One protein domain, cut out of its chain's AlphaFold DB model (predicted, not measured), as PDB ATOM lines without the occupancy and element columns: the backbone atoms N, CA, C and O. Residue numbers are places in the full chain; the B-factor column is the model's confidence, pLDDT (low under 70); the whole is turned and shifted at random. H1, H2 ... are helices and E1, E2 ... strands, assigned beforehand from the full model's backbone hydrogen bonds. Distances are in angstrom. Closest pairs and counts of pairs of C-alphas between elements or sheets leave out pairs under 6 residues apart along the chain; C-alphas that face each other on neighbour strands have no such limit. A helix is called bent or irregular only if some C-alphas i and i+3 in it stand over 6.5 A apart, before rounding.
ATOM      1  N   ILE A 136       4.212  29.358  33.951       96.00
ATOM      2  CA  ILE A 136       3.926  29.302  32.501       96.00
ATOM      3  C   ILE A 136       2.951  30.422  32.101       96.00
ATOM      4  O   ILE A 136       3.201  31.161  31.148       96.00
ATOM      5  N   VAL A 137       1.855  30.605  32.847       96.50
ATOM      6  CA  VAL A 137       0.900  31.703  32.610       96.50
ATOM      7  C   VAL A 137       1.574  33.063  32.757       96.50
ATOM      8  O   VAL A 137       1.346  33.941  31.927       96.50
ATOM      9  N   GLU A 138       2.413  33.257  33.771       93.00
ATOM     10  CA  GLU A 138       3.139  34.508  33.975       93.00
ATOM     11  C   GLU A 138       4.125  34.769  32.830       93.00
ATOM     12  O   GLU A 138       4.108  35.862  32.270       93.00
ATOM     13  N   ALA A 139       4.882  33.764  32.387       91.38
ATOM     14  CA  ALA A 139       5.794  33.892  31.254       91.38
ATOM     15  C   ALA A 139       5.084  34.192  29.916       91.38
ATOM     16  O   ALA A 139       5.646  34.895  29.080       91.38
ATOM     17  N   LEU A 140       3.848  33.722  29.702       93.25
ATOM     18  CA  LEU A 140       3.113  33.954  28.445       93.25
ATOM     19  C   LEU A 140       2.168  35.171  28.470       93.25
ATOM     20  O   LEU A 140       1.776  35.661  27.409       93.25
ATOM     21  N   THR A 141       1.810  35.685  29.653       92.00
ATOM     22  CA  THR A 141       0.869  36.821  29.808       92.00
ATOM     23  C   THR A 141       1.474  38.079  30.422       92.00
ATOM     24  O   THR A 141       0.874  39.151  30.301       92.00
ATOM     25  N   GLN A 142       2.637  37.990  31.074       85.75
ATOM     26  CA  GLN A 142       3.333  39.165  31.587       85.75
ATOM     27  C   GLN A 142       4.365  39.680  30.580       85.75
ATOM     28  O   GLN A 142       5.139  38.903  30.007       85.75
ATOM     29  N   PRO A 143       4.435  41.008  30.396       77.25
ATOM     30  CA  PRO A 143       5.504  41.605  29.620       77.25
ATOM     31  C   PRO A 143       6.844  41.408  30.351       77.25
ATOM     32  O   PRO A 143       6.863  41.502  31.582       77.25
ATOM     33  N   PRO A 144       7.977  41.218  29.649       69.00
ATOM     34  CA  PRO A 144       9.281  41.112  30.303       69.00
ATOM     35  C   PRO A 144       9.547  42.306  31.238       69.00
ATOM     36  O   PRO A 144       9.310  43.474  30.882       69.00
ATOM     37  N   GLU A 145      10.024  42.013  32.456       63.41
ATOM     38  CA  GLU A 145      10.339  43.017  33.478       63.41
ATOM     39  C   GLU A 145      11.577  43.842  33.088       63.41
ATOM     40  O   GLU A 145      12.694  43.606  33.531       63.41
ATOM     41  N   ALA A 146      11.333  44.871  32.278       53.75
ATOM     42  CA  ALA A 146      12.174  46.050  32.118       53.75
ATOM     43  C   ALA A 146      13.664  45.790  31.809       53.75
ATOM     44  O   ALA A 146      14.549  46.262  32.527       53.75
ATOM     45  N   LEU A 147      13.943  45.235  30.625       50.34
ATOM     46  CA  LEU A 147      15.046  45.807  29.852       50.34
ATOM     47  C   LEU A 147      14.662  47.258  29.497       50.34
ATOM     48  O   LEU A 147      13.568  47.477  28.966       50.34
ATOM     49  N   ARG A 156       4.625  45.381  24.113       65.00
ATOM     50  CA  ARG A 156       5.058  44.223  24.888       65.00
ATOM     51  C   ARG A 156       4.187  43.042  24.480       65.00
ATOM     52  O   ARG A 156       3.124  42.842  25.067       65.00
ATOM     53  N   ALA A 157       4.627  42.308  23.461       73.06
ATOM     54  CA  ALA A 157       3.910  41.146  22.955       73.06
ATOM     55  C   ALA A 157       3.664  40.118  24.079       73.06
ATOM     56  O   ALA A 157       4.574  39.736  24.817       73.06
ATOM     57  N   VAL A 158       2.403  39.715  24.226       90.19
ATOM     58  CA  VAL A 158       1.897  38.724  25.190       90.19
ATOM     59  C   VAL A 158       0.795  37.923  24.504       90.19
ATOM     60  O   VAL A 158       0.138  38.452  23.609       90.19
ATOM     61  N   ILE A 159       0.547  36.685  24.931       94.25
ATOM     62  CA  ILE A 159      -0.513  35.854  24.342       94.25
ATOM     63  C   ILE A 159      -1.859  36.247  24.979       94.25
ATOM     64  O   ILE A 159      -2.097  35.929  26.152       94.25
ATOM     65  N   PRO A 160      -2.754  36.971  24.274       93.69
ATOM     66  CA  PRO A 160      -3.898  37.588  24.928       93.69
ATOM     67  C   PRO A 160      -4.938  36.527  25.297       93.69
ATOM     68  O   PRO A 160      -5.238  35.634  24.515       93.69
ATOM     69  N   GLY A 161      -5.491  36.618  26.508       94.81
ATOM     70  CA  GLY A 161      -6.485  35.661  27.007       94.81
ATOM     71  C   GLY A 161      -5.924  34.326  27.516       94.81
ATOM     72  O   GLY A 161      -6.710  33.505  27.986       94.81
ATOM     73  N   PHE A 162      -4.604  34.095  27.480       97.56
ATOM     74  CA  PHE A 162      -4.019  32.853  27.995       97.56
ATOM     75  C   PHE A 162      -4.233  32.678  29.511       97.56
ATOM     76  O   PHE A 162      -4.346  33.643  30.268       97.56
ATOM     77  N   SER A 163      -4.353  31.423  29.957       97.25
ATOM     78  CA  SER A 163      -4.662  31.056  31.342       97.25
ATOM     79  C   SER A 163      -4.319  29.586  31.599       97.25
ATOM     80  O   SER A 163      -4.204  28.812  30.651       97.25
ATOM     81  N   ALA A 164      -4.232  29.178  32.869       96.81
ATOM     82  CA  ALA A 164      -3.880  27.806  33.249       96.81
ATOM     83  C   ALA A 164      -4.840  26.748  32.661       96.81
ATOM     84  O   ALA A 164      -4.427  25.647  32.316       96.81
ATOM     85  N   ALA A 165      -6.111  27.113  32.443       96.81
ATOM     86  CA  ALA A 165      -7.107  26.236  31.829       96.81
ATOM     87  C   ALA A 165      -6.762  25.811  30.387       96.81
ATOM     88  O   ALA A 165      -7.328  24.835  29.904       96.81
ATOM     89  N   HIS A 166      -5.850  26.516  29.708       97.81
ATOM     90  CA  HIS A 166      -5.389  26.168  28.365       97.81
ATOM     91  C   HIS A 166      -4.199  25.195  28.352       97.81
ATOM     92  O   HIS A 166      -3.941  24.609  27.309       97.81
ATOM     93  N   ILE A 167      -3.486  25.006  29.471       98.00
ATOM     94  CA  ILE A 167      -2.277  24.161  29.521       98.00
ATOM     95  C   ILE A 167      -2.626  22.682  29.322       98.00
ATOM     96  O   ILE A 167      -1.948  21.986  28.577       98.00
ATOM     97  N   ASN A 168      -3.706  22.219  29.957       96.50
ATOM     98  CA  ASN A 168      -4.158  20.821  29.914       96.50
ATOM     99  C   ASN A 168      -5.366  20.601  28.976       96.50
ATOM    100  O   ASN A 168      -6.019  19.561  29.048       96.50
ATOM    101  N   ALA A 169      -5.717  21.585  28.143       97.06
ATOM    102  CA  ALA A 169      -6.811  21.482  27.175       97.06
ATOM    103  C   ALA A 169      -6.271  21.137  25.784       97.06
ATOM    104  O   ALA A 169      -5.169  21.547  25.444       97.06
ATOM    105  N   ASP A 170      -7.056  20.432  24.966       97.62
ATOM    106  CA  ASP A 170      -6.739  20.211  23.551       97.62
ATOM    107  C   ASP A 170      -6.821  21.557  22.795       97.62
ATOM    108  O   ASP A 170      -7.926  22.101  22.669       97.62
ATOM    109  N   PRO A 171      -5.700  22.107  22.284       96.75
ATOM    110  CA  PRO A 171      -5.711  23.389  21.587       96.75
ATOM    111  C   PRO A 171      -6.357  23.326  20.191       96.75
ATOM    112  O   PRO A 171      -6.729  24.370  19.659       96.75
ATOM    113  N   TYR A 172      -6.515  22.135  19.601       95.50
ATOM    114  CA  TYR A 172      -7.094  21.935  18.265       95.50
ATOM    115  C   TYR A 172      -8.562  21.483  18.298       95.50
ATOM    116  O   TYR A 172      -9.302  21.718  17.335       95.50
ATOM    117  N   GLY A 173      -9.009  20.885  19.405       95.69
ATOM    118  CA  GLY A 173     -10.318  20.237  19.529       95.69
ATOM    119  C   GLY A 173     -11.530  21.133  19.249       95.69
ATOM    120  O   GLY A 173     -12.554  20.642  18.772       95.69
ATOM    121  N   SER A 174     -11.434  22.446  19.483       94.50
ATOM    122  CA  SER A 174     -12.519  23.412  19.239       94.50
ATOM    123  C   SER A 174     -12.391  24.216  17.939       94.50
ATOM    124  O   SER A 174     -13.364  24.863  17.554       94.50
ATOM    125  N   LEU A 175     -11.254  24.178  17.229       95.12
ATOM    126  CA  LEU A 175     -10.973  25.112  16.120       95.12
ATOM    127  C   LEU A 175     -11.950  24.988  14.940       95.12
ATOM    128  O   LEU A 175     -12.264  25.981  14.286       95.12
ATOM    129  N   HIS A 176     -12.491  23.787  14.721       93.25
ATOM    130  CA  HIS A 176     -13.513  23.498  13.710       93.25
ATOM    131  C   HIS A 176     -14.912  24.066  14.044       93.25
ATOM    132  O   HIS A 176     -15.821  23.998  13.217       93.25
ATOM    133  N   LEU A 177     -15.109  24.590  15.260       93.38
ATOM    134  CA  LEU A 177     -16.355  25.213  15.728       93.38
ATOM    135  C   LEU A 177     -16.283  26.748  15.751       93.38
ATOM    136  O   LEU A 177     -17.303  27.391  16.006       93.38
ATOM    137  N   LEU A 178     -15.100  27.332  15.530       92.94
ATOM    138  CA  LEU A 178     -14.890  28.776  15.586       92.94
ATOM    139  C   LEU A 178     -15.289  29.428  14.258       92.94
ATOM    140  O   LEU A 178     -14.667  29.196  13.223       92.94
ATOM    141  N   ASP A 179     -16.317  30.274  14.313       87.56
ATOM    142  CA  ASP A 179     -16.713  31.152  13.213       87.56
ATOM    143  C   ASP A 179     -16.032  32.522  13.342       87.56
ATOM    144  O   ASP A 179     -15.966  33.092  14.440       87.56
ATOM    145  N   ARG A 180     -15.579  33.059  12.202       89.81
ATOM    146  CA  ARG A 180     -14.829  34.317  12.084       89.81
ATOM    147  C   ARG A 180     -15.475  35.488  12.831       89.81
ATOM    148  O   ARG A 180     -14.768  36.222  13.517       89.81
ATOM    149  N   ASP A 181     -16.793  35.663  12.722       89.19
ATOM    150  CA  ASP A 181     -17.499  36.829  13.277       89.19
ATOM    151  C   ASP A 181     -17.712  36.727  14.802       89.19
ATOM    152  O   ASP A 181     -18.136  37.691  15.447       89.19
ATOM    153  N   SER A 182     -17.461  35.548  15.383       86.19
ATOM    154  CA  SER A 182     -17.746  35.223  16.789       86.19
ATOM    155  C   SER A 182     -16.507  35.069  17.675       86.19
ATOM    156  O   SER A 182     -16.637  35.021  18.899       86.19
ATOM    157  N   MET A 183     -15.331  34.989  17.058       94.75
ATOM    158  CA  MET A 183     -14.074  34.617  17.693       94.75
ATOM    159  C   MET A 183     -13.476  35.745  18.541       94.75
ATOM    160  O   MET A 183     -13.528  36.924  18.187       94.75
ATOM    161  N   THR A 184     -12.858  35.369  19.657       94.88
ATOM    162  CA  THR A 184     -12.108  36.260  20.544       94.88
ATOM    163  C   THR A 184     -10.676  35.761  20.731       94.88
ATOM    164  O   THR A 184     -10.388  34.585  20.515       94.88
ATOM    165  N   ASP A 185      -9.770  36.622  21.206       93.69
ATOM    166  CA  ASP A 185      -8.402  36.191  21.531       93.69
ATOM    167  C   ASP A 185      -8.366  35.042  22.548       93.69
ATOM    168  O   ASP A 185      -7.483  34.194  22.475       93.69
ATOM    169  N   ALA A 186      -9.341  34.974  23.463       95.00
ATOM    170  CA  ALA A 186      -9.441  33.892  24.437       95.00
ATOM    171  C   ALA A 186      -9.712  32.528  23.777       95.00
ATOM    172  O   ALA A 186      -9.201  31.523  24.261       95.00
ATOM    173  N   ASP A 187     -10.446  32.495  22.660       96.25
ATOM    174  CA  ASP A 187     -10.704  31.265  21.899       96.25
ATOM    175  C   ASP A 187      -9.449  30.783  21.145       96.25
ATOM    176  O   ASP A 187      -9.302  29.591  20.883       96.25
ATOM    177  N   LEU A 188      -8.521  31.699  20.833       97.25
ATOM    178  CA  LEU A 188      -7.241  31.408  20.175       97.25
ATOM    179  C   LEU A 188      -6.063  31.235  21.141       97.25
ATOM    180  O   LEU A 188      -4.995  30.777  20.733       97.25
ATOM    181  N   ALA A 189      -6.220  31.609  22.409       97.31
ATOM    182  CA  ALA A 189      -5.115  31.697  23.355       97.31
ATOM    183  C   ALA A 189      -4.401  30.354  23.579       97.31
ATOM    184  O   ALA A 189      -3.178  30.334  23.699       97.31
ATOM    185  N   GLY A 190      -5.148  29.245  23.610       97.69
ATOM    186  CA  GLY A 190      -4.586  27.900  23.760       97.69
ATOM    187  C   GLY A 190      -3.721  27.482  22.572       97.69
ATOM    188  O   GLY A 190      -2.561  27.130  22.761       97.69
ATOM    189  N   VAL A 191      -4.240  27.588  21.343       97.88
ATOM    190  CA  VAL A 191      -3.481  27.239  20.127       97.88
ATOM    191  C   VAL A 191      -2.287  28.169  19.900       97.88
ATOM    192  O   VAL A 191      -1.204  27.682  19.590       97.88
ATOM    193  N   ARG A 192      -2.425  29.479  20.153       97.81
ATOM    194  CA  ARG A 192      -1.300  30.429  20.099       97.81
ATOM    195  C   ARG A 192      -0.205  30.063  21.103       97.81
ATOM    196  O   ARG A 192       0.960  30.017  20.738       97.81
ATOM    197  N   ALA A 193      -0.562  29.759  22.350       97.69
ATOM    198  CA  ALA A 193       0.415  29.337  23.352       97.69
ATOM    199  C   ALA A 193       1.084  28.001  23.006       97.69
ATOM    200  O   ALA A 193       2.286  27.865  23.210       97.69
ATOM    201  N   ASN A 194       0.340  27.046  22.440       97.62
ATOM    202  CA  ASN A 194       0.894  25.763  22.017       97.62
ATOM    203  C   ASN A 194       1.918  25.928  20.891       97.62
ATOM    204  O   ASN A 194       3.051  25.487  21.042       97.62
ATOM    205  N   VAL A 195       1.538  26.627  19.813       96.75
ATOM    206  CA  VAL A 195       2.418  26.892  18.663       96.75
ATOM    207  C   VAL A 195       3.640  27.702  19.094       96.75
ATOM    208  O   VAL A 195       4.749  27.360  18.718       96.75
ATOM    209  N   TYR A 196       3.483  28.728  19.936       96.31
ATOM    210  CA  TYR A 196       4.627  29.498  20.434       96.31
ATOM    211  C   TYR A 196       5.641  28.633  21.202       96.31
ATOM    212  O   TYR A 196       6.842  28.772  20.993       96.31
ATOM    213  N   VAL A 197       5.182  27.716  22.060       95.44
ATOM    214  CA  VAL A 197       6.087  26.817  22.798       95.44
ATOM    215  C   VAL A 197       6.700  25.750  21.885       95.44
ATOM    216  O   VAL A 197       7.877  25.446  22.049       95.44
ATOM    217  N   ALA A 198       5.960  25.242  20.893       93.75
ATOM    218  CA  ALA A 198       6.506  24.361  19.857       93.75
ATOM    219  C   ALA A 198       7.665  25.027  19.104       93.75
ATOM    220  O   ALA A 198       8.756  24.473  19.022       93.75
ATOM    221  N   VAL A 199       7.448  26.263  18.643       92.19
ATOM    222  CA  VAL A 199       8.447  27.069  17.931       92.19
ATOM    223  C   VAL A 199       9.665  27.353  18.812       92.19
ATOM    224  O   VAL A 199      10.788  27.281  18.330       92.19
ATOM    225  N   LEU A 200       9.486  27.603  20.114       91.12
ATOM    226  CA  LEU A 200      10.617  27.739  21.037       91.12
ATOM    227  C   LEU A 200      11.428  26.444  21.199       91.12
ATOM    228  O   LEU A 200      12.653  26.514  21.276       91.12
ATOM    229  N   PHE A 201      10.779  25.277  21.272       88.19
ATOM    230  CA  PHE A 201      11.497  24.000  21.316       88.19
ATOM    231  C   PHE A 201      12.232  23.720  19.997       88.19
ATOM    232  O   PHE A 201      13.384  23.297  20.029       88.19
ATOM    233  N   ASP A 202      11.609  24.014  18.856       84.56
ATOM    234  CA  ASP A 202      12.207  23.814  17.536       84.56
ATOM    235  C   ASP A 202      13.417  24.740  17.293       84.56
ATOM    236  O   ASP A 202      14.474  24.271  16.877       84.56
ATOM    237  N   PHE A 203      13.310  26.034  17.616       79.75
ATOM    238  CA  PHE A 203      14.397  27.007  17.427       79.75
ATOM    239  C   PHE A 203      15.615  26.775  18.333       79.75
ATOM    240  O   PHE A 203      16.735  27.038  17.914       79.75
ATOM    241  N   PHE A 204      15.414  26.355  19.588       75.12
ATOM    242  CA  PHE A 204      16.463  26.443  20.618       75.12
ATOM    243  C   PHE A 204      16.901  25.105  21.223       75.12
ATOM    244  O   PHE A 204      17.800  25.101  22.062       75.12
ATOM    245  N   TYR A 205      16.264  23.984  20.861       68.81
ATOM    246  CA  TYR A 205      16.426  22.711  21.578       68.81
ATOM    247  C   TYR A 205      16.572  21.467  20.687       68.81
ATOM    248  O   TYR A 205      16.233  20.363  21.115       68.81
ATOM    249  N   MET A 206      17.149  21.626  19.490       51.94
ATOM    250  CA  MET A 206      17.474  20.505  18.591       51.94
ATOM    251  C   MET A 206      18.422  19.472  19.227       51.94
ATOM    252  O   MET A 206      18.148  18.279  19.129       51.94
ATOM    253  N   ASP A 207      19.461  19.906  19.953       45.16
ATOM    254  CA  ASP A 207      20.515  18.989  20.429       45.16
ATOM    255  C   ASP A 207      20.321  18.486  21.875       45.16
ATOM    256  O   ASP A 207      20.718  17.377  22.226       45.16
ATOM    257  N   ALA A 208      19.696  19.277  22.759       43.09
ATOM    258  CA  ALA A 208      19.767  19.018  24.206       43.09
ATOM    259  C   ALA A 208      18.682  18.071  24.768       43.09
ATOM    260  O   ALA A 208      18.719  17.720  25.952       43.09
ATOM    261  N   PHE A 209      17.705  17.631  23.963       47.78
ATOM    262  CA  PHE A 209      16.603  16.788  24.466       47.78
ATOM    263  C   PHE A 209      17.026  15.346  24.817       47.78
ATOM    264  O   PHE A 209      16.264  14.622  25.463       47.78
ATOM    265  N   LEU A 210      18.247  14.943  24.454       44.34
ATOM    266  CA  LEU A 210      18.825  13.642  24.812       44.34
ATOM    267  C   LEU A 210      19.483  13.629  26.202       44.34
ATOM    268  O   LEU A 210      19.682  12.556  26.762       44.34
ATOM    269  N   VAL A 211      19.761  14.802  26.794       50.06
ATOM    270  CA  VAL A 211      20.467  14.929  28.092       50.06
ATOM    271  C   VAL A 211      19.634  15.658  29.167       50.06
ATOM    272  O   VAL A 211      20.041  15.764  30.322       50.06
ATOM    273  N   GLY A 212      18.409  16.079  28.832       63.78
ATOM    274  CA  GLY A 212      17.392  16.484  29.806       63.78
ATOM    275  C   GLY A 212      17.371  17.978  30.135       63.78
ATOM    276  O   GLY A 212      18.069  18.458  31.026       63.78
ATOM    277  N   LEU A 213      16.461  18.693  29.470       75.25
ATOM    278  CA  LEU A 213      16.082  20.077  29.767       75.25
ATOM    279  C   LEU A 213      15.757  20.270  31.262       75.25
ATOM    280  O   LEU A 213      14.784  19.711  31.774       75.25
ATOM    281  N   THR A 214      16.511  21.101  31.983       84.81
ATOM    282  CA  THR A 214      16.170  21.404  33.381       84.81
ATOM    283  C   THR A 214      14.989  22.377  33.477       84.81
ATOM    284  O   THR A 214      14.776  23.228  32.608       84.81
ATOM    285  N   LYS A 215      14.273  22.359  34.614       89.75
ATOM    286  CA  LYS A 215      13.234  23.360  34.941       89.75
ATOM    287  C   LYS A 215      13.703  24.805  34.710       89.75
ATOM    288  O   LYS A 215      12.913  25.655  34.301       89.75
ATOM    289  N   GLN A 216      14.963  25.109  35.033       88.62
ATOM    290  CA  GLN A 216      15.489  26.469  34.914       88.62
ATOM    291  C   GLN A 216      15.741  26.848  33.453       88.62
ATOM    292  O   GLN A 216      15.449  27.978  33.077       88.62
ATOM    293  N   GLU A 217      16.236  25.922  32.635       87.88
ATOM    294  CA  GLU A 217      16.445  26.136  31.201       87.88
ATOM    295  C   GLU A 217      15.121  26.288  30.458       87.88
ATOM    296  O   GLU A 217      14.953  27.264  29.738       87.88
ATOM    297  N   ALA A 218      14.127  25.439  30.731       88.50
ATOM    298  CA  ALA A 218      12.789  25.594  30.159       88.50
ATOM    299  C   ALA A 218      12.101  26.908  30.600       88.50
ATOM    300  O   ALA A 218      11.401  27.542  29.811       88.50
ATOM    301  N   TYR A 219      12.333  27.383  31.832       90.31
ATOM    302  CA  TYR A 219      11.870  28.713  32.253       90.31
ATOM    303  C   TYR A 219      12.642  29.856  31.570       90.31
ATOM    304  O   TYR A 219      12.045  30.874  31.204       90.31
ATOM    305  N   ASN A 220      13.955  29.701  31.372       87.69
ATOM    306  CA  ASN A 220      14.769  30.657  30.626       87.69
ATOM    307  C   ASN A 220      14.292  30.728  29.167       87.69
ATOM    308  O   ASN A 220      13.993  31.817  28.697       87.69
ATOM    309  N   LEU A 221      14.078  29.594  28.494       86.81
ATOM    310  CA  LEU A 221      13.549  29.525  27.129       86.81
ATOM    311  C   LEU A 221      12.253  30.335  26.951       86.81
ATOM    312  O   LEU A 221      12.097  31.047  25.966       86.81
ATOM    313  N   LEU A 222      11.342  30.308  27.929       87.56
ATOM    314  CA  LEU A 222      10.110  31.107  27.882       87.56
ATOM    315  C   LEU A 222      10.316  32.616  28.105       87.56
ATOM    316  O   LEU A 222       9.428  33.409  27.777       87.56
ATOM    317  N   THR A 223      11.430  33.032  28.716       85.69
ATOM    318  CA  THR A 223      11.589  34.385  29.283       85.69
ATOM    319  C   THR A 223      12.796  35.180  28.775       85.69
ATOM    320  O   THR A 223      12.714  36.412  28.772       85.69
ATOM    321  N   SER A 224      13.870  34.526  28.321       77.19
ATOM    322  CA  SER A 224      15.187  35.119  28.033       77.19
ATOM    323  C   SER A 224      15.596  35.145  26.556       77.19
ATOM    324  O   SER A 224      16.701  35.594  26.267       77.19
ATOM    325  N   VAL A 225      14.723  34.745  25.625       64.75
ATOM    326  CA  VAL A 225      14.921  34.772  24.152       64.75
ATOM    327  C   VAL A 225      14.975  36.190  23.528       64.75
ATOM    328  O   VAL A 225      14.539  36.423  22.405       64.75
ATOM    329  N   GLY A 226      15.521  37.166  24.260       73.31
ATOM    330  CA  GLY A 226      15.901  38.484  23.738       73.31
ATOM    331  C   GLY A 226      14.774  39.275  23.049       73.31
ATOM    332  O   GLY A 226      13.612  39.177  23.458       73.31
ATOM    333  N   PRO A 227      15.112  40.092  22.030       74.38
ATOM    334  CA  PRO A 227      14.142  40.759  21.159       74.38
ATOM    335  C   PRO A 227      13.244  39.773  20.402       74.38
ATOM    336  O   PRO A 227      12.029  39.970  20.388       74.38
ATOM    337  N   LEU A 228      13.824  38.670  19.900       81.94
ATOM    338  CA  LEU A 228      13.134  37.635  19.119       81.94
ATOM    339  C   LEU A 228      11.886  37.092  19.835       81.94
ATOM    340  O   LEU A 228      10.897  36.759  19.190       81.94
ATOM    341  N   ARG A 229      11.874  37.077  21.176       86.31
ATOM    342  CA  ARG A 229      10.683  36.752  21.976       86.31
ATOM    343  C   ARG A 229       9.438  37.535  21.560       86.31
ATOM    344  O   ARG A 229       8.351  36.967  21.483       86.31
ATOM    345  N   ALA A 230       9.578  38.849  21.389       86.19
ATOM    346  CA  ALA A 230       8.453  39.717  21.078       86.19
ATOM    347  C   ALA A 230       7.962  39.454  19.652       86.19
ATOM    348  O   ALA A 230       6.759  39.285  19.445       86.19
ATOM    349  N   ASP A 231       8.907  39.316  18.720       89.44
ATOM    350  CA  ASP A 231       8.636  39.017  17.319       89.44
ATOM    351  C   ASP A 231       7.940  37.660  17.162       89.44
ATOM    352  O   ASP A 231       6.910  37.595  16.501       89.44
ATOM    353  N   LEU A 232       8.400  36.606  17.846       91.88
ATOM    354  CA  LEU A 232       7.768  35.280  17.831       91.88
ATOM    355  C   LEU A 232       6.350  35.281  18.427       91.88
ATOM    356  O   LEU A 232       5.462  34.608  17.902       91.88
ATOM    357  N   ILE A 233       6.084  36.039  19.496       93.19
ATOM    358  CA  ILE A 233       4.713  36.151  20.027       93.19
ATOM    359  C   ILE A 233       3.814  36.907  19.037       93.19
ATOM    360  O   ILE A 233       2.680  36.481  18.791       93.19
ATOM    361  N   GLU A 234       4.298  38.008  18.454       93.44
ATOM    362  CA  GLU A 234       3.538  38.781  17.464       93.44
ATOM    363  C   GLU A 234       3.281  37.963  16.188       93.44
ATOM    364  O   GLU A 234       2.156  37.939  15.683       93.44
ATOM    365  N   ALA A 235       4.279  37.204  15.740       95.12
ATOM    366  CA  ALA A 235       4.203  36.244  14.651       95.12
ATOM    367  C   ALA A 235       3.107  35.206  14.850       95.12
ATOM    368  O   ALA A 235       2.235  35.048  13.998       95.12
ATOM    369  N   VAL A 236       3.121  34.513  15.992       96.69
ATOM    370  CA  VAL A 236       2.139  33.469  16.301       96.69
ATOM    371  C   VAL A 236       0.738  34.068  16.404       96.69
ATOM    372  O   VAL A 236      -0.220  33.480  15.899       96.69
ATOM    373  N   CYS A 237       0.600  35.272  16.966       96.19
ATOM    374  CA  CYS A 237      -0.680  35.982  16.990       96.19
ATOM    375  C   CYS A 237      -1.169  36.403  15.590       96.19
ATOM    376  O   CYS A 237      -2.381  36.448  15.370       96.19
ATOM    377  N   TYR A 238      -0.256  36.687  14.657       96.19
ATOM    378  CA  TYR A 238      -0.554  37.093  13.282       96.19
ATOM    379  C   TYR A 238      -0.867  35.908  12.349       96.19
ATOM    380  O   TYR A 238      -1.820  35.974  11.562       96.19
ATOM    381  N   VAL A 239      -0.112  34.809  12.464       96.94
ATOM    382  CA  VAL A 239      -0.358  33.533  11.764       96.94
ATOM    383  C   VAL A 239      -1.682  32.934  12.224       96.94
ATOM    384  O   VAL A 239      -2.532  32.610  11.394       96.94
ATOM    385  N   ILE A 240      -1.891  32.848  13.542       97.25
ATOM    386  CA  ILE A 240      -3.118  32.342  14.161       97.25
ATOM    387  C   ILE A 240      -4.052  33.525  14.445       97.25
ATOM    388  O   ILE A 240      -4.155  34.009  15.576       97.25
ATOM    389  N   SER A 241      -4.720  34.017  13.402       96.38
ATOM    390  CA  SER A 241      -5.630  35.171  13.448       96.38
ATOM    391  C   SER A 241      -6.933  34.913  12.684       96.38
ATOM    392  O   SER A 241      -6.987  34.067  11.790       96.38
ATOM    393  N   ALA A 242      -7.989  35.669  13.005       95.25
ATOM    394  CA  ALA A 242      -9.260  35.607  12.277       95.25
ATOM    395  C   ALA A 242      -9.117  36.119  10.828       95.25
ATOM    396  O   ALA A 242      -9.828  35.678   9.924       95.25
ATOM    397  N   GLU A 243      -8.160  37.019  10.594       96.12
ATOM    398  CA  GLU A 243      -7.704  37.474   9.282       96.12
ATOM    399  C   GLU A 243      -7.139  36.316   8.443       96.12
ATOM    400  O   GLU A 243      -7.381  36.268   7.237       96.12
ATOM    401  N   GLY A 244      -6.486  35.328   9.067       96.19
ATOM    402  CA  GLY A 244      -6.045  34.100   8.400       96.19
ATOM    403  C   GLY A 244      -7.187  33.330   7.729       96.19
ATOM    404  O   GLY A 244      -7.029  32.849   6.608       96.19
ATOM    405  N   MET A 245      -8.376  33.297   8.345       96.44
ATOM    406  CA  MET A 245      -9.558  32.683   7.725       96.44
ATOM    407  C   MET A 245     -10.011  33.451   6.479       96.44
ATOM    408  O   MET A 245     -10.438  32.837   5.505       96.44
ATOM    409  N   GLU A 246      -9.928  34.788   6.495       95.81
ATOM    410  CA  GLU A 246     -10.265  35.620   5.334       95.81
ATOM    411  C   GLU A 246      -9.265  35.437   4.197       95.81
ATOM    412  O   GLU A 246      -9.685  35.313   3.048       95.81
ATOM    413  N   ARG A 247      -7.965  35.351   4.514       95.94
ATOM    414  CA  ARG A 247      -6.915  35.063   3.531       95.94
ATOM    415  C   ARG A 247      -7.239  33.790   2.747       95.94
ATOM    416  O   ARG A 247      -7.321  33.855   1.522       95.94
ATOM    417  N   ILE A 248      -7.521  32.684   3.439       95.94
ATOM    418  CA  ILE A 248      -7.891  31.402   2.810       95.94
ATOM    419  C   ILE A 248      -9.248  31.504   2.097       95.94
ATOM    420  O   ILE A 248      -9.385  31.088   0.949       95.94
ATOM    421  N   ALA A 249     -10.268  32.093   2.729       95.94
ATOM    422  CA  ALA A 249     -11.600  32.195   2.127       95.94
ATOM    423  C   ALA A 249     -11.602  33.030   0.832       95.94
ATOM    424  O   ALA A 249     -12.412  32.773  -0.057       95.94
ATOM    425  N   SER A 250     -10.685  33.997   0.704       95.69
ATOM    426  CA  SER A 250     -10.548  34.856  -0.479       95.69
ATOM    427  C   SER A 250     -10.034  34.136  -1.733       95.69
ATOM    428  O   SER A 250     -10.219  34.652  -2.836       95.69
ATOM    429  N   THR A 251      -9.431  32.948  -1.591       94.50
ATOM    430  CA  THR A 251      -8.973  32.123  -2.724       94.50
ATOM    431  C   THR A 251      -9.948  31.004  -3.095       94.50
ATOM    432  O   THR A 251      -9.762  30.338  -4.116       94.50
ATOM    433  N   LEU A 252     -11.043  30.841  -2.342       95.56
ATOM    434  CA  LEU A 252     -12.117  29.908  -2.675       95.56
ATOM    435  C   LEU A 252     -13.043  30.464  -3.784       95.56
ATOM    436  O   LEU A 252     -13.334  31.659  -3.826       95.56
ATOM    437  N   PRO A 253     -13.563  29.610  -4.687       93.94
ATOM    438  CA  PRO A 253     -14.389  30.045  -5.809       93.94
ATOM    439  C   PRO A 253     -15.796  30.502  -5.373       93.94
ATOM    440  O   PRO A 253     -16.624  29.700  -4.940       93.94
ATOM    441  N   GLU A 254     -16.108  31.787  -5.594       93.94
ATOM    442  CA  GLU A 254     -17.382  32.444  -5.219       93.94
ATOM    443  C   GLU A 254     -18.662  31.773  -5.773       93.94
ATOM    444  O   GLU A 254     -19.770  32.036  -5.302       93.94
ATOM    445  N   ASN A 255     -18.551  30.949  -6.819       90.75
ATOM    446  CA  ASN A 255     -19.681  30.344  -7.529       90.75
ATOM    447  C   ASN A 255     -20.092  28.954  -6.999       90.75
ATOM    448  O   ASN A 255     -20.908  28.281  -7.641       90.75
ATOM    449  N   ARG A 256     -19.537  28.510  -5.865       89.69
ATOM    450  CA  ARG A 256     -19.796  27.200  -5.249       89.69
ATOM    451  C   ARG A 256     -20.286  27.366  -3.803       89.69
ATOM    452  O   ARG A 256     -19.761  28.178  -3.053       89.69
ATOM    453  N   GLU A 257     -21.266  26.560  -3.390       95.00
ATOM    454  CA  GLU A 257     -21.654  26.427  -1.975       95.00
ATOM    455  C   GLU A 257     -20.642  25.513  -1.264       95.00
ATOM    456  O   GLU A 257     -20.867  24.314  -1.110       95.00
ATOM    457  N   LEU A 258     -19.486  26.074  -0.906       96.31
ATOM    458  CA  LEU A 258     -18.427  25.377  -0.177       96.31
ATOM    459  C   LEU A 258     -18.605  25.519   1.352       96.31
ATOM    460  O   LEU A 258     -19.202  26.501   1.802       96.31
ATOM    461  N   PRO A 259     -18.099  24.569   2.166       96.38
ATOM    462  CA  PRO A 259     -17.973  24.744   3.613       96.38
ATOM    463  C   PRO A 259     -17.208  26.028   3.972       96.38
ATOM    464  O   PRO A 259     -16.282  26.395   3.240       96.38
ATOM    465  N   PRO A 260     -17.536  26.702   5.087       95.94
ATOM    466  CA  PRO A 260     -16.721  27.811   5.566       95.94
ATOM    467  C   PRO A 260     -15.310  27.320   5.915       95.94
ATOM    468  O   PRO A 260     -15.140  26.204   6.403       95.94
ATOM    469  N   VAL A 261     -14.310  28.173   5.697       96.06
ATOM    470  CA  VAL A 261     -12.993  28.015   6.333       96.06
ATOM    471  C   VAL A 261     -13.189  28.093   7.849       96.06
ATOM    472  O   VAL A 261     -13.998  28.897   8.315       96.06
ATOM    473  N   THR A 262     -12.456  27.287   8.613       96.06
ATOM    474  CA  THR A 262     -12.438  27.306  10.082       96.06
ATOM    475  C   THR A 262     -11.048  27.712  10.588       96.06
ATOM    476  O   THR A 262     -10.109  27.873   9.806       96.06
ATOM    477  N   MET A 263     -10.867  27.857  11.903       96.38
ATOM    478  CA  MET A 263      -9.517  28.067  12.450       96.38
ATOM    479  C   MET A 263      -8.627  26.828  12.368       96.38
ATOM    480  O   MET A 263      -7.424  26.950  12.592       96.38
ATOM    481  N   ARG A 264      -9.180  25.654  12.029       94.94
ATOM    482  CA  ARG A 264      -8.388  24.440  11.819       94.94
ATOM    483  C   ARG A 264      -7.428  24.630  10.647       94.94
ATOM    484  O   ARG A 264      -6.229  24.486  10.833       94.94
ATOM    485  N   GLU A 265      -7.939  25.068   9.497       94.94
ATOM    486  CA  GLU A 265      -7.129  25.317   8.297       94.94
ATOM    487  C   GLU A 265      -6.038  26.368   8.534       94.94
ATOM    488  O   GLU A 265      -4.926  26.225   8.040       94.94
ATOM    489  N   VAL A 266      -6.342  27.415   9.311       96.56
ATOM    490  CA  VAL A 266      -5.376  28.471   9.654       96.56
ATOM    491  C   VAL A 266      -4.270  27.925  10.558       96.56
ATOM    492  O   VAL A 266      -3.094  28.172  10.297       96.56
ATOM    493  N   ALA A 267      -4.624  27.163  11.596       95.56
ATOM    494  CA  ALA A 267      -3.654  26.584  12.522       95.56
ATOM    495  C   ALA A 267      -2.776  25.509  11.866       95.56
ATOM    496  O   ALA A 267      -1.570  25.486  12.095       95.56
ATOM    497  N   ASP A 268      -3.349  24.702  10.971       93.00
ATOM    498  CA  ASP A 268      -2.621  23.682  10.211       93.00
ATOM    499  C   ASP A 268      -1.556  24.290   9.264       93.00
ATOM    500  O   ASP A 268      -0.586  23.615   8.930       93.00
ATOM    501  N   THR A 269      -1.649  25.582   8.896       93.94
ATOM    502  CA  THR A 269      -0.568  26.278   8.157       93.94
ATOM    503  C   THR A 269       0.666  26.616   8.999       93.94
ATOM    504  O   THR A 269       1.714  26.925   8.430       93.94
ATOM    505  N   ALA A 270       0.555  26.618  10.331       94.00
ATOM    506  CA  ALA A 270       1.574  27.202  11.197       94.00
ATOM    507  C   ALA A 270       2.928  26.469  11.183       94.00
ATOM    508  O   ALA A 270       3.923  27.185  11.084       94.00
ATOM    509  N   PRO A 271       3.013  25.118  11.212       89.50
ATOM    510  CA  PRO A 271       4.298  24.417  11.157       89.50
ATOM    511  C   PRO A 271       5.127  24.847   9.942       89.50
ATOM    512  O   PRO A 271       6.180  25.444  10.107       89.50
ATOM    513  N   ALA A 272       4.576  24.719   8.731       87.44
ATOM    514  CA  ALA A 272       5.252  25.085   7.482       87.44
ATOM    515  C   ALA A 272       5.734  26.551   7.420       87.44
ATOM    516  O   ALA A 272       6.727  26.851   6.758       87.44
ATOM    517  N   LEU A 273       5.026  27.472   8.085       92.50
ATOM    518  CA  LEU A 273       5.424  28.878   8.180       92.50
ATOM    519  C   LEU A 273       6.575  29.072   9.178       92.50
ATOM    520  O   LEU A 273       7.537  29.766   8.862       92.50
ATOM    521  N   PHE A 274       6.497  28.474  10.367       92.31
ATOM    522  CA  PHE A 274       7.529  28.645  11.392       92.31
ATOM    523  C   PHE A 274       8.806  27.852  11.118       92.31
ATOM    524  O   PHE A 274       9.880  28.370  11.403       92.31
ATOM    525  N   THR A 275       8.701  26.688  10.480       85.62
ATOM    526  CA  THR A 275       9.833  25.944   9.917       85.62
ATOM    527  C   THR A 275      10.627  26.810   8.932       85.62
ATOM    528  O   THR A 275      11.839  26.950   9.078       85.62
ATOM    529  N   TRP A 276       9.944  27.496   8.003       87.81
ATOM    530  CA  TRP A 276      10.600  28.454   7.104       87.81
ATOM    531  C   TRP A 276      11.244  29.620   7.859       87.81
ATOM    532  O   TRP A 276      12.345  30.036   7.509       87.81
ATOM    533  N   TRP A 277      10.589  30.148   8.904       90.12
ATOM    534  CA  TRP A 277      11.193  31.215   9.705       90.12
ATOM    535  C   TRP A 277      12.472  30.706  10.384       90.12
ATOM    536  O   TRP A 277      13.513  31.329  10.212       90.12
ATOM    537  N   LYS A 278      12.443  29.564  11.077       86.62
ATOM    538  CA  LYS A 278      13.636  28.971  11.703       86.62
ATOM    539  C   LYS A 278      14.821  28.925  10.734       86.62
ATOM    540  O   LYS A 278      15.864  29.504  11.021       86.62
ATOM    541  N   GLN A 279      14.600  28.361   9.549       78.25
ATOM    542  CA  GLN A 279      15.607  28.252   8.490       78.25
ATOM    543  C   GLN A 279      16.113  29.624   8.012       78.25
ATOM    544  O   GLN A 279      17.300  29.789   7.749       78.25
ATOM    545  N   GLU A 280      15.243  30.632   7.919       83.75
ATOM    546  CA  GLU A 280      15.626  32.003   7.562       83.75
ATOM    547  C   GLU A 280      16.402  32.718   8.691       83.75
ATOM    548  O   GLU A 280      17.290  33.515   8.387       83.75
ATOM    549  N   VAL A 281      16.138  32.421   9.976       82.81
ATOM    550  CA  VAL A 281      16.976  32.900  11.099       82.81
ATOM    551  C   VAL A 281      18.356  32.262  11.028       82.81
ATOM    552  O   VAL A 281      19.338  32.995  10.986       82.81
ATOM    553  N   GLU A 282      18.430  30.932  10.928       78.31
ATOM    554  CA  GLU A 282      19.689  30.183  10.787       78.31
ATOM    555  C   GLU A 282      20.510  30.699   9.585       78.31
ATOM    556  O   GLU A 282      21.719  30.921   9.683       78.31
ATOM    557  N   ARG A 283      19.844  30.978   8.452       79.00
ATOM    558  CA  ARG A 283      20.468  31.531   7.240       79.00
ATOM    559  C   ARG A 283      21.023  32.946   7.444       79.00
ATOM    560  O   ARG A 283      22.075  33.243   6.879       79.00
ATOM    561  N   ARG A 284      20.331  33.818   8.192       82.00
ATOM    562  CA  ARG A 284      20.789  35.192   8.486       82.00
ATOM    563  C   ARG A 284      21.873  35.230   9.552       82.00
ATOM    564  O   ARG A 284      22.838  35.970   9.390       82.00
ATOM    565  N   GLU A 285      21.772  34.388  10.577       76.88
ATOM    566  CA  GLU A 285      22.807  34.221  11.601       76.88
ATOM    567  C   GLU A 285      24.127  33.765  10.962       76.88
ATOM    568  O   GLU A 285      25.164  34.392  11.164       76.88
ATOM    569  N   ALA A 286      24.071  32.784  10.055       67.06
ATOM    570  CA  ALA A 286      25.217  32.346   9.252       67.06
ATOM    571  C   ALA A 286      25.735  33.386   8.226       67.06
ATOM    572  O   ALA A 286      26.678  33.091   7.484       67.06
ATOM    573  N   GLN A 287      25.117  34.570   8.139       75.50
ATOM    574  CA  GLN A 287      25.514  35.694   7.281       75.50
ATOM    575  C   GLN A 287      25.834  36.984   8.066       75.50
ATOM    576  O   GLN A 287      26.155  37.984   7.429       75.50
ATOM    577  N   ASP A 288      25.765  36.967   9.406       79.31
ATOM    578  CA  ASP A 288      25.863  38.159  10.276       79.31
ATOM    579  C   ASP A 288      24.849  39.272   9.894       79.31
ATOM    580  O   ASP A 288      25.134  40.469   9.959       79.31
ATOM    581  N   ASP A 289      23.650  38.864   9.451       81.31
ATOM    582  CA  ASP A 289      22.535  39.742   9.059       81.31
ATOM    583  C   ASP A 289      21.493  39.894  10.193       81.31
ATOM    584  O   ASP A 289      21.479  39.141  11.169       81.31
ATOM    585  N   ASP A 290      20.599  40.883  10.087       81.69
ATOM    586  CA  ASP A 290      19.617  41.180  11.136       81.69
ATOM    587  C   ASP A 290      18.571  40.056  11.279       81.69
ATOM    588  O   ASP A 290      17.774  39.777  10.376       81.69
ATOM    589  N   LEU A 291      18.541  39.439  12.465       77.81
ATOM    590  CA  LEU A 291      17.591  38.387  12.838       77.81
ATOM    591  C   LEU A 291      16.158  38.923  13.054       77.81
ATOM    592  O   LEU A 291      15.216  38.138  13.176       77.81
ATOM    593  N   VAL A 292      15.965  40.248  13.103       75.88
ATOM    594  CA  VAL A 292      14.659  40.902  13.295       75.88
ATOM    595  C   VAL A 292      14.009  41.233  11.944       75.88
ATOM    596  O   VAL A 292      14.100  42.347  11.433       75.88
ATOM    597  N   PHE A 293      13.275  40.269  11.378       86.38
ATOM    598  CA  PHE A 293      12.586  40.413  10.079       86.38
ATOM    599  C   PHE A 293      11.076  40.108  10.123       86.38
ATOM    600  O   PHE A 293      10.471  39.675   9.138       86.38
ATOM    601  N   LEU A 294      10.426  40.391  11.257       90.62
ATOM    602  CA  LEU A 294       8.991  40.161  11.487       90.62
ATOM    603  C   LEU A 294       8.076  40.695  10.362       90.62
ATOM    604  O   LEU A 294       7.095  40.041  10.010       90.62
ATOM    605  N   ASP A 295       8.367  41.865   9.788       93.19
ATOM    606  CA  ASP A 295       7.556  42.439   8.702       93.19
ATOM    607  C   ASP A 295       7.715  41.685   7.369       93.19
ATOM    608  O   ASP A 295       6.743  41.548   6.619       93.19
ATOM    609  N   GLU A 296       8.896  41.127   7.093       93.44
ATOM    610  CA  GLU A 296       9.123  40.257   5.934       93.44
ATOM    611  C   GLU A 296       8.399  38.920   6.113       93.44
ATOM    612  O   GLU A 296       7.716  38.457   5.193       93.44
ATOM    613  N   PHE A 297       8.445  38.351   7.322       94.06
ATOM    614  CA  PHE A 297       7.672  37.158   7.654       94.06
ATOM    615  C   PHE A 297       6.158  37.395   7.549       94.06
ATOM    616  O   PHE A 297       5.453  36.590   6.944       94.06
ATOM    617  N   LYS A 298       5.625  38.518   8.051       95.38
ATOM    618  CA  LYS A 298       4.204  38.875   7.859       95.38
ATOM    619  C   LYS A 298       3.841  38.939   6.369       95.38
ATOM    620  O   LYS A 298       2.813  38.397   5.965       95.38
ATOM    621  N   ALA A 299       4.708  39.526   5.539       94.25
ATOM    622  CA  ALA A 299       4.528  39.576   4.087       94.25
ATOM    623  C   ALA A 299       4.651  38.197   3.398       94.25
ATOM    624  O   ALA A 299       4.082  37.997   2.318       94.25
ATOM    625  N   LEU A 300       5.364  37.236   3.995       93.50
ATOM    626  CA  LEU A 300       5.309  35.829   3.599       93.50
ATOM    627  C   LEU A 300       3.979  35.187   4.004       93.50
ATOM    628  O   LEU A 300       3.333  34.582   3.156       93.50
ATOM    629  N   VAL A 301       3.535  35.343   5.253       94.94
ATOM    630  CA  VAL A 301       2.271  34.778   5.754       94.94
ATOM    631  C   VAL A 301       1.083  35.260   4.917       94.94
ATOM    632  O   VAL A 301       0.290  34.435   4.469       94.94
ATOM    633  N   ASP A 302       0.986  36.564   4.630       94.31
ATOM    634  CA  ASP A 302      -0.070  37.124   3.770       94.31
ATOM    635  C   ASP A 302      -0.083  36.490   2.365       94.31
ATOM    636  O   ASP A 302      -1.150  36.248   1.796       94.31
ATOM    637  N   ARG A 303       1.101  36.183   1.818       91.69
ATOM    638  CA  ARG A 303       1.290  35.572   0.494       91.69
ATOM    639  C   ARG A 303       0.982  34.074   0.495       91.69
ATOM    640  O   ARG A 303       0.259  33.606  -0.377       91.69
ATOM    641  N   ALA A 304       1.543  33.331   1.444       91.38
ATOM    642  CA  ALA A 304       1.525  31.873   1.478       91.38
ATOM    643  C   ALA A 304       0.233  31.326   2.095       91.38
ATOM    644  O   ALA A 304      -0.414  30.469   1.489       91.38
ATOM    645  N   GLN A 305      -0.176  31.845   3.261       93.12
ATOM    646  CA  GLN A 305      -1.321  31.326   4.018       93.12
ATOM    647  C   GLN A 305      -2.632  31.491   3.243       93.12
ATOM    648  O   GLN A 305      -3.444  30.574   3.236       93.12
ATOM    649  N   GLY A 306      -2.834  32.625   2.562       84.12
ATOM    650  CA  GLY A 306      -4.023  32.828   1.729       84.12
ATOM    651  C   GLY A 306      -4.020  32.031   0.428       84.12
ATOM    652  O   GLY A 306      -5.083  31.641  -0.052       84.12
ATOM    653  N   ALA A 307      -2.836  31.789  -0.138       85.75
ATOM    654  CA  ALA A 307      -2.667  31.086  -1.400       85.75
ATOM    655  C   ALA A 307      -2.580  29.562  -1.194       85.75
ATOM    656  O   ALA A 307      -3.410  28.951  -0.519       85.75
ATOM    657  N   GLN A 308      -1.593  28.929  -1.827       86.44
ATOM    658  CA  GLN A 308      -1.557  27.489  -2.046       86.44
ATOM    659  C   GLN A 308      -1.471  26.658  -0.752       86.44
ATOM    660  O   GLN A 308      -1.989  25.542  -0.724       86.44
ATOM    661  N   LEU A 309      -0.879  27.204   0.322       90.25
ATOM    662  CA  LEU A 309      -0.721  26.524   1.613       90.25
ATOM    663  C   LEU A 309      -2.075  26.323   2.312       90.25
ATOM    664  O   LEU A 309      -2.496  25.190   2.539       90.25
ATOM    665  N   GLY A 310      -2.791  27.413   2.606       92.62
ATOM    666  CA  GLY A 310      -4.093  27.335   3.273       92.62
ATOM    667  C   GLY A 310      -5.190  26.737   2.389       92.62
ATOM    668  O   GLY A 310      -6.066  26.035   2.897       92.62
ATOM    669  N   LEU A 311      -5.107  26.921   1.064       92.88
ATOM    670  CA  LEU A 311      -5.977  26.225   0.114       92.88
ATOM    671  C   LEU A 311      -5.801  24.698   0.183       92.88
ATOM    672  O   LEU A 311      -6.799  23.980   0.114       92.88
ATOM    673  N   ASN A 312      -4.572  24.187   0.340       91.44
ATOM    674  CA  ASN A 312      -4.363  22.745   0.460       91.44
ATOM    675  C   ASN A 312      -4.961  22.191   1.754       91.44
ATOM    676  O   ASN A 312      -5.782  21.283   1.685       91.44
ATOM    677  N   TYR A 313      -4.653  22.779   2.916       92.06
ATOM    678  CA  TYR A 313      -5.244  22.323   4.181       92.06
ATOM    679  C   TYR A 313      -6.777  22.413   4.174       92.06
ATOM    680  O   TYR A 313      -7.449  21.486   4.631       92.06
ATOM    681  N   TYR A 314      -7.349  23.446   3.546       94.94
ATOM    682  CA  TYR A 314      -8.791  23.522   3.309       94.94
ATOM    683  C   TYR A 314      -9.326  22.346   2.480       94.94
ATOM    684  O   TYR A 314     -10.329  21.735   2.861       94.94
ATOM    685  N   VAL A 315      -8.672  22.002   1.364       92.06
ATOM    686  CA  VAL A 315      -9.059  20.845   0.546       92.06
ATOM    687  C   VAL A 315      -8.896  19.548   1.342       92.06
ATOM    688  O   VAL A 315      -9.855  18.786   1.414       92.06
ATOM    689  N   MET A 316      -7.754  19.318   1.991       87.94
ATOM    690  CA  MET A 316      -7.465  18.101   2.764       87.94
ATOM    691  C   MET A 316      -8.499  17.850   3.870       87.94
ATOM    692  O   MET A 316      -9.081  16.765   3.931       87.94
ATOM    693  N   ASN A 317      -8.824  18.872   4.669       89.69
ATOM    694  CA  ASN A 317      -9.794  18.758   5.764       89.69
ATOM    695  C   ASN A 317     -11.244  18.527   5.282       89.69
ATOM    696  O   ASN A 317     -12.076  18.006   6.032       89.69
ATOM    697  N   ASN A 318     -11.569  18.888   4.031       93.00
ATOM    698  CA  ASN A 318     -12.947  18.886   3.526       93.00
ATOM    699  C   ASN A 318     -13.226  17.914   2.363       93.00
ATOM    700  O   ASN A 318     -14.392  17.609   2.106       93.00
ATOM    701  N   ILE A 319     -12.222  17.393   1.651       91.50
ATOM    702  CA  ILE A 319     -12.428  16.601   0.420       91.50
ATOM    703  C   ILE A 319     -13.164  15.276   0.669       91.50
ATOM    704  O   ILE A 319     -13.957  14.846  -0.168       91.50
ATOM    705  N   PHE A 320     -12.969  14.660   1.839       89.56
ATOM    706  CA  PHE A 320     -13.639  13.410   2.223       89.56
ATOM    707  C   PHE A 320     -14.983  13.616   2.941       89.56
ATOM    708  O   PHE A 320     -15.768  12.674   3.065       89.56
ATOM    709  N   THR A 321     -15.267  14.833   3.413       90.31
ATOM    710  CA  THR A 321     -16.451  15.162   4.228       90.31
ATOM    711  C   THR A 321     -17.472  16.032   3.485       90.31
ATOM    712  O   THR A 321     -18.653  16.022   3.838       90.31
ATOM    713  N   SER A 322     -17.053  16.735   2.427       95.06
ATOM    714  CA  SER A 322     -17.868  17.658   1.636       95.06
ATOM    715  C   SER A 322     -17.921  17.271   0.156       95.06
ATOM    716  O   SER A 322     -16.971  17.461  -0.606       95.06
ATOM    717  N   GLU A 323     -19.101  16.823  -0.289       95.19
ATOM    718  CA  GLU A 323     -19.398  16.559  -1.707       95.19
ATOM    719  C   GLU A 323     -19.151  17.802  -2.587       95.19
ATOM    720  O   GLU A 323     -18.738  17.674  -3.738       95.19
ATOM    721  N   ALA A 324     -19.341  19.010  -2.042       96.06
ATOM    722  CA  ALA A 324     -19.119  20.261  -2.762       96.06
ATOM    723  C   ALA A 324     -17.630  20.551  -3.020       96.06
ATOM    724  O   ALA A 324     -17.293  21.000  -4.116       96.06
ATOM    725  N   VAL A 325     -16.749  20.257  -2.053       94.75
ATOM    726  CA  VAL A 325     -15.287  20.399  -2.210       94.75
ATOM    727  C   VAL A 325     -14.767  19.352  -3.187       94.75
ATOM    728  O   VAL A 325     -14.104  19.713  -4.158       94.75
ATOM    729  N   HIS A 326     -15.164  18.087  -3.024       93.69
ATOM    730  CA  HIS A 326     -14.812  17.024  -3.968       93.69
ATOM    731  C   HIS A 326     -15.260  17.355  -5.408       93.69
ATOM    732  O   HIS A 326     -14.466  17.277  -6.342       93.69
ATOM    733  N   ALA A 327     -16.494  17.840  -5.600       94.00
ATOM    734  CA  ALA A 327     -17.011  18.238  -6.914       94.00
ATOM    735  C   ALA A 327     -16.429  19.556  -7.475       94.00
ATOM    736  O   ALA A 327     -16.657  19.876  -8.647       94.00
ATOM    737  N   ALA A 328     -15.745  20.360  -6.659       94.38
ATOM    738  CA  ALA A 328     -14.990  21.529  -7.111       94.38
ATOM    739  C   ALA A 328     -13.547  21.144  -7.489       94.38
ATOM    740  O   ALA A 328     -13.041  21.618  -8.506       94.38
ATOM    741  N   PHE A 329     -12.938  20.215  -6.747       92.25
ATOM    742  CA  PHE A 329     -11.643  19.611  -7.064       92.25
ATOM    743  C   PHE A 329     -11.687  18.813  -8.382       92.25
ATOM    744  O   PHE A 329     -10.944  19.117  -9.311       92.25
ATOM    745  N   GLU A 330     -12.652  17.898  -8.544       92.50
ATOM    746  CA  GLU A 330     -12.871  17.129  -9.789       92.50
ATOM    747  C   GLU A 330     -13.179  18.014 -11.015       92.50
ATOM    748  O   GLU A 330     -12.873  17.660 -12.153       92.50
ATOM    749  N   ALA A 331     -13.781  19.189 -10.805       93.75
ATOM    750  CA  ALA A 331     -14.015  20.163 -11.872       93.75
ATOM    751  C   ALA A 331     -12.752  20.965 -12.248       93.75
ATOM    752  O   ALA A 331     -12.741  21.645 -13.276       93.75
ATOM    753  N   GLY A 332     -11.701  20.900 -11.424       92.06
ATOM    754  CA  GLY A 332     -10.520  21.748 -11.522       92.06
ATOM    755  C   GLY A 332     -10.791  23.216 -11.178       92.06
ATOM    756  O   GLY A 332     -10.049  24.069 -11.673       92.06
ATOM    757  N   ASP A 333     -11.839  23.492 -10.385       92.88
ATOM    758  CA  ASP A 333     -12.130  24.805  -9.781       92.88
ATOM    759  C   ASP A 333     -11.273  25.019  -8.517       92.88
ATOM    760  O   ASP A 333     -10.834  26.133  -8.254       92.88
ATOM    761  N   LEU A 334     -11.007  23.944  -7.762       92.31
ATOM    762  CA  LEU A 334      -9.971  23.887  -6.727       92.31
ATOM    763  C   LEU A 334      -8.803  23.085  -7.301       92.31
ATOM    764  O   LEU A 334      -8.969  21.909  -7.623       92.31
ATOM    765  N   ARG A 335      -7.640  23.717  -7.475       87.00
ATOM    766  CA  ARG A 335      -6.432  23.050  -7.973       87.00
ATOM    767  C   ARG A 335      -5.367  23.073  -6.899       87.00
ATOM    768  O   ARG A 335      -5.068  24.127  -6.347       87.00
ATOM    769  N   LEU A 336      -4.795  21.908  -6.645       86.56
ATOM    770  CA  LEU A 336      -3.556  21.805  -5.902       86.56
ATOM    771  C   LEU A 336      -2.412  21.776  -6.916       86.56
ATOM    772  O   LEU A 336      -2.466  21.010  -7.878       86.56
ATOM    773  N   GLU A 337      -1.448  22.686  -6.766       80.94
ATOM    774  CA  GLU A 337      -0.227  22.692  -7.588       80.94
ATOM    775  C   GLU A 337       0.738  21.579  -7.158       80.94
ATOM    776  O   GLU A 337       1.447  21.026  -7.994       80.94
ATOM    777  N   ASN A 338       0.675  21.215  -5.877       77.69
ATOM    778  CA  ASN A 338       1.382  20.100  -5.262       77.69
ATOM    779  C   ASN A 338       0.423  18.931  -5.000       77.69
ATOM    780  O   ASN A 338      -0.799  19.111  -4.993       77.69
ATOM    781  N   ASP A 339       0.971  17.739  -4.767       71.88
ATOM    782  CA  ASP A 339       0.170  16.580  -4.375       71.88
ATOM    783  C   ASP A 339      -0.622  16.845  -3.074       71.88
ATOM    784  O   ASP A 339      -0.187  17.636  -2.232       71.88
ATOM    785  N   PRO A 340      -1.776  16.173  -2.877       63.56
ATOM    786  CA  PRO A 340      -2.479  16.144  -1.597       63.56
ATOM    787  C   PRO A 340      -1.618  15.409  -0.558       63.56
ATOM    788  O   PRO A 340      -1.699  14.195  -0.379       63.56
ATOM    789  N   GLY A 341      -0.755  16.188   0.079       62.62
ATOM    790  CA  GLY A 341       0.289  15.786   1.004       62.62
ATOM    791  C   GLY A 341       0.880  17.023   1.676       62.62
ATOM    792  O   GLY A 341       0.322  18.124   1.591       62.62
ATOM    793  N   HIS A 342       1.985  16.826   2.381       66.88
ATOM    794  CA  HIS A 342       2.472  17.777   3.375       66.88
ATOM    795  C   HIS A 342       3.367  18.815   2.737       66.88
ATOM    796  O   HIS A 342       4.196  18.500   1.885       66.88
ATOM    797  N   LEU A 343       3.142  20.063   3.124       77.31
ATOM    798  CA  LEU A 343       3.686  21.215   2.435       77.31
ATOM    799  C   LEU A 343       4.706  21.927   3.300       77.31
ATOM    800  O   LEU A 343       4.428  22.233   4.457       77.31
ATOM    801  N   TYR A 344       5.819  22.284   2.679       79.31
ATOM    802  CA  TYR A 344       6.840  23.153   3.240       79.31
ATOM    803  C   TYR A 344       7.040  24.358   2.316       79.31
ATOM    804  O   TYR A 344       6.683  24.320   1.131       79.31
ATOM    805  N   LEU A 345       7.595  25.444   2.849       80.88
ATOM    806  CA  LEU A 345       7.999  26.599   2.052       80.88
ATOM    807  C   LEU A 345       9.496  26.497   1.761       80.88
ATOM    808  O   LEU A 345      10.305  26.336   2.668       80.88
ATOM    809  N   ARG A 346       9.851  26.580   0.481       77.75
ATOM    810  CA  ARG A 346      11.230  26.604  -0.017       77.75
ATOM    811  C   ARG A 346      11.861  27.984   0.210       77.75
ATOM    812  O   ARG A 346      11.159  28.964   0.459       77.75
ATOM    813  N   GLU A 347      13.177  28.075   0.021       68.69
ATOM    814  CA  GLU A 347      13.964  29.323   0.057       68.69
ATOM    815  C   GLU A 347      13.330  30.461  -0.762       68.69
ATOM    816  O   GLU A 347      13.158  31.578  -0.283       68.69
ATOM    817  N   ASP A 348      12.885  30.155  -1.984       76.44
ATOM    818  CA  ASP A 348      12.246  31.101  -2.905       76.44
ATOM    819  C   ASP A 348      10.787  31.444  -2.535       76.44
ATOM    820  O   ASP A 348      10.072  32.094  -3.304       76.44
ATOM    821  N   THR A 349      10.329  31.026  -1.351       80.00
ATOM    822  CA  THR A 349       8.954  31.105  -0.832       80.00
ATOM    823  C   THR A 349       7.915  30.326  -1.646       80.00
ATOM    824  O   THR A 349       6.714  30.457  -1.393       80.00
ATOM    825  N   SER A 350       8.346  29.514  -2.621       82.75
ATOM    826  CA  SER A 350       7.456  28.580  -3.309       82.75
ATOM    827  C   SER A 350       7.157  27.370  -2.428       82.75
ATOM    828  O   SER A 350       7.848  27.072  -1.454       82.75
ATOM    829  N   LEU A 351       6.073  26.680  -2.749       81.00
ATOM    830  CA  LEU A 351       5.554  25.586  -1.949       81.00
ATOM    831  C   LEU A 351       6.102  24.255  -2.478       81.00
ATOM    832  O   LEU A 351       5.909  23.954  -3.656       81.00
ATOM    833  N   GLY A 352       6.739  23.449  -1.632       74.88
ATOM    834  CA  GLY A 352       7.101  22.063  -1.949       74.88
ATOM    835  C   GLY A 352       6.114  21.048  -1.365       74.88
ATOM    836  O   GLY A 352       5.214  21.417  -0.608       74.88
ATOM    837  N   SER A 353       6.288  19.770  -1.712       72.88
ATOM    838  CA  SER A 353       5.619  18.630  -1.067       72.88
ATOM    839  C   SER A 353       6.645  17.610  -0.580       72.88
ATOM    840  O   SER A 353       7.615  17.331  -1.284       72.88
ATOM    841  N   THR A 354       6.428  16.995   0.586       61.28
ATOM    842  CA  THR A 354       7.324  15.932   1.092       61.28
ATOM    843  C   THR A 354       7.371  14.709   0.170       61.28
ATOM    844  O   THR A 354       8.394  14.031   0.104       61.28
ATOM    845  N   SER A 355       6.325  14.475  -0.636       54.38
ATOM    846  CA  SER A 355       6.323  13.441  -1.686       54.38
ATOM    847  C   SER A 355       7.356  13.671  -2.801       54.38
ATOM    848  O   SER A 355       7.630  12.747  -3.568       54.38
ATOM    849  N   GLU A 356       7.934  14.873  -2.912       49.41
ATOM    850  CA  GLU A 356       8.953  15.192  -3.919       49.41
ATOM    851  C   GLU A 356      10.360  14.714  -3.540       49.41
ATOM    852  O   GLU A 356      11.204  14.612  -4.434       49.41
ATOM    853  N   VAL A 357      10.642  14.431  -2.258       50.66
ATOM    854  CA  VAL A 357      11.994  14.051  -1.820       50.66
ATOM    855  C   VAL A 357      12.065  12.580  -1.431       50.66
ATOM    856  O   VAL A 357      11.995  12.195  -0.269       50.66
TER     857      VAL A 357
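This is residues 136 to 147 and 156 to 357 of the 680 residues of an uncharacterized protein of Geoalkalibacter subterraneus (UniProt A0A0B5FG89). The model is a longish body of mostly crossed helices: in one half H4, H7 and the first arm of the bent helix H8 run roughly side by side with H2 crossing H4 and H7, and in the other half H5, H6 and the second arm of H8 cluster together. H1 and H3 lie side by side at one end, H9 lies toward the other end, and a small hairpin of E1 and E2 packs on H7 and H8b. The printed part has 214 residues, with nine named helices, H1 to H9, followed by two named strands, E1 and E2, in one antiparallel sheet; the class is mostly helix. It is compact, with a radius of gyration of the C-alphas of 18.2 A and spans of 55 by 40 by 33 A.

H1, residues 136 to 141, touches H3, residues 215 to 223, at a shallow tilt of 7 degrees, the same way; their closest C-alphas, of Ala 139 and Thr 223, are 6.1 A apart. H2, residues 185 to 204, is irregular, with C-alphas 187 and 190 at 7.2 A, and has a kink of 30 degrees near residue 192. With residues 197 to 204 alone it touches H3, closest at the C-alphas of Leu 200 and Leu 221, 7.0 A. With residues 192 to 196 alone H2 touches H4, residues 228 to 239, at a steep tilt of 48 degrees, closest at the C-alphas of Arg 192 and Val 236, 6.0 A. H5, residues 242 to 249, touches H6, residues 263 to 268, about perpendicular at 80 degrees, closest at the C-alphas of Gly 244 and Val 266, 5.8 A. H7, residues 270 to 285, touches H2, closest at the C-alphas of Phe 203 and Lys 278, 6.1 A. H8, residues 294 to 318, was assigned as one helix by its hydrogen bonds but is bent: C-alphas 305 and 308 are 7.2 A apart, and its arms H8a, residues 294 to 305, and H8b, residues 308 to 318, stand at a steep tilt of 47 degrees. H4, H7 and H8a make a bundle, up and down, each running against the one before it. H4 and H8a touch at a shallow tilt of 25 degrees, closest at the C-alphas of Asp 231 and Leu 294, 6.0 A. H6 and H8b touch, closest at the C-alphas of Glu 265 and Tyr 313, 5.4 A. H8b and H9, residues 323 to 329, only just touch, with 3 pairs of C-alphas within 8 A, and only at the corner; the closest are Asn 318 and Val 325, 6.4 A. E1, residues 343 to 345, and E2, residues 351 to 353, form a hairpin of antiparallel strands, with N 352 and O 344 at 2.9 A, within hydrogen-bond range. The closest C-alphas of H7 and E1, of Ala 272 and Tyr 344, are 4.9 A apart. Every O i to N i+4 pair is within hydrogen-bond range in H1, H3, H4, H6, H8b and H9; the figures are 14 of 16 in H2, 3 of 4 in H5, 11 of 12 in H7 and 7 of 8 in H8a.

H1 begins at C-alpha 136, (3.926, 29.302, 32.501). From first to last C-alpha H2 measures 26.7 A, H7 22.4 A, H4 15.9 A, H8a 15.5 A and H8b 15.3 A. H8a begins at C-alpha 294, (8.991, 40.161, 11.487), and E2 ends at C-alpha 353, (5.619, 18.630, -1.067).

The C-alphas farthest apart, of Ala 146 and Ala 331, are 57.4 A apart. Residues 148 to 155 are not printed, and C-alphas 147 and 156 are 11.3 A apart across this cut. The links from H5 to H6 and from H9 to E1 are long, with 13 residues each. The mean pLDDT of the printed part is 86.8; 23 residues are under 70, among them 144 to 147, 205 to 212 and 354 to 357.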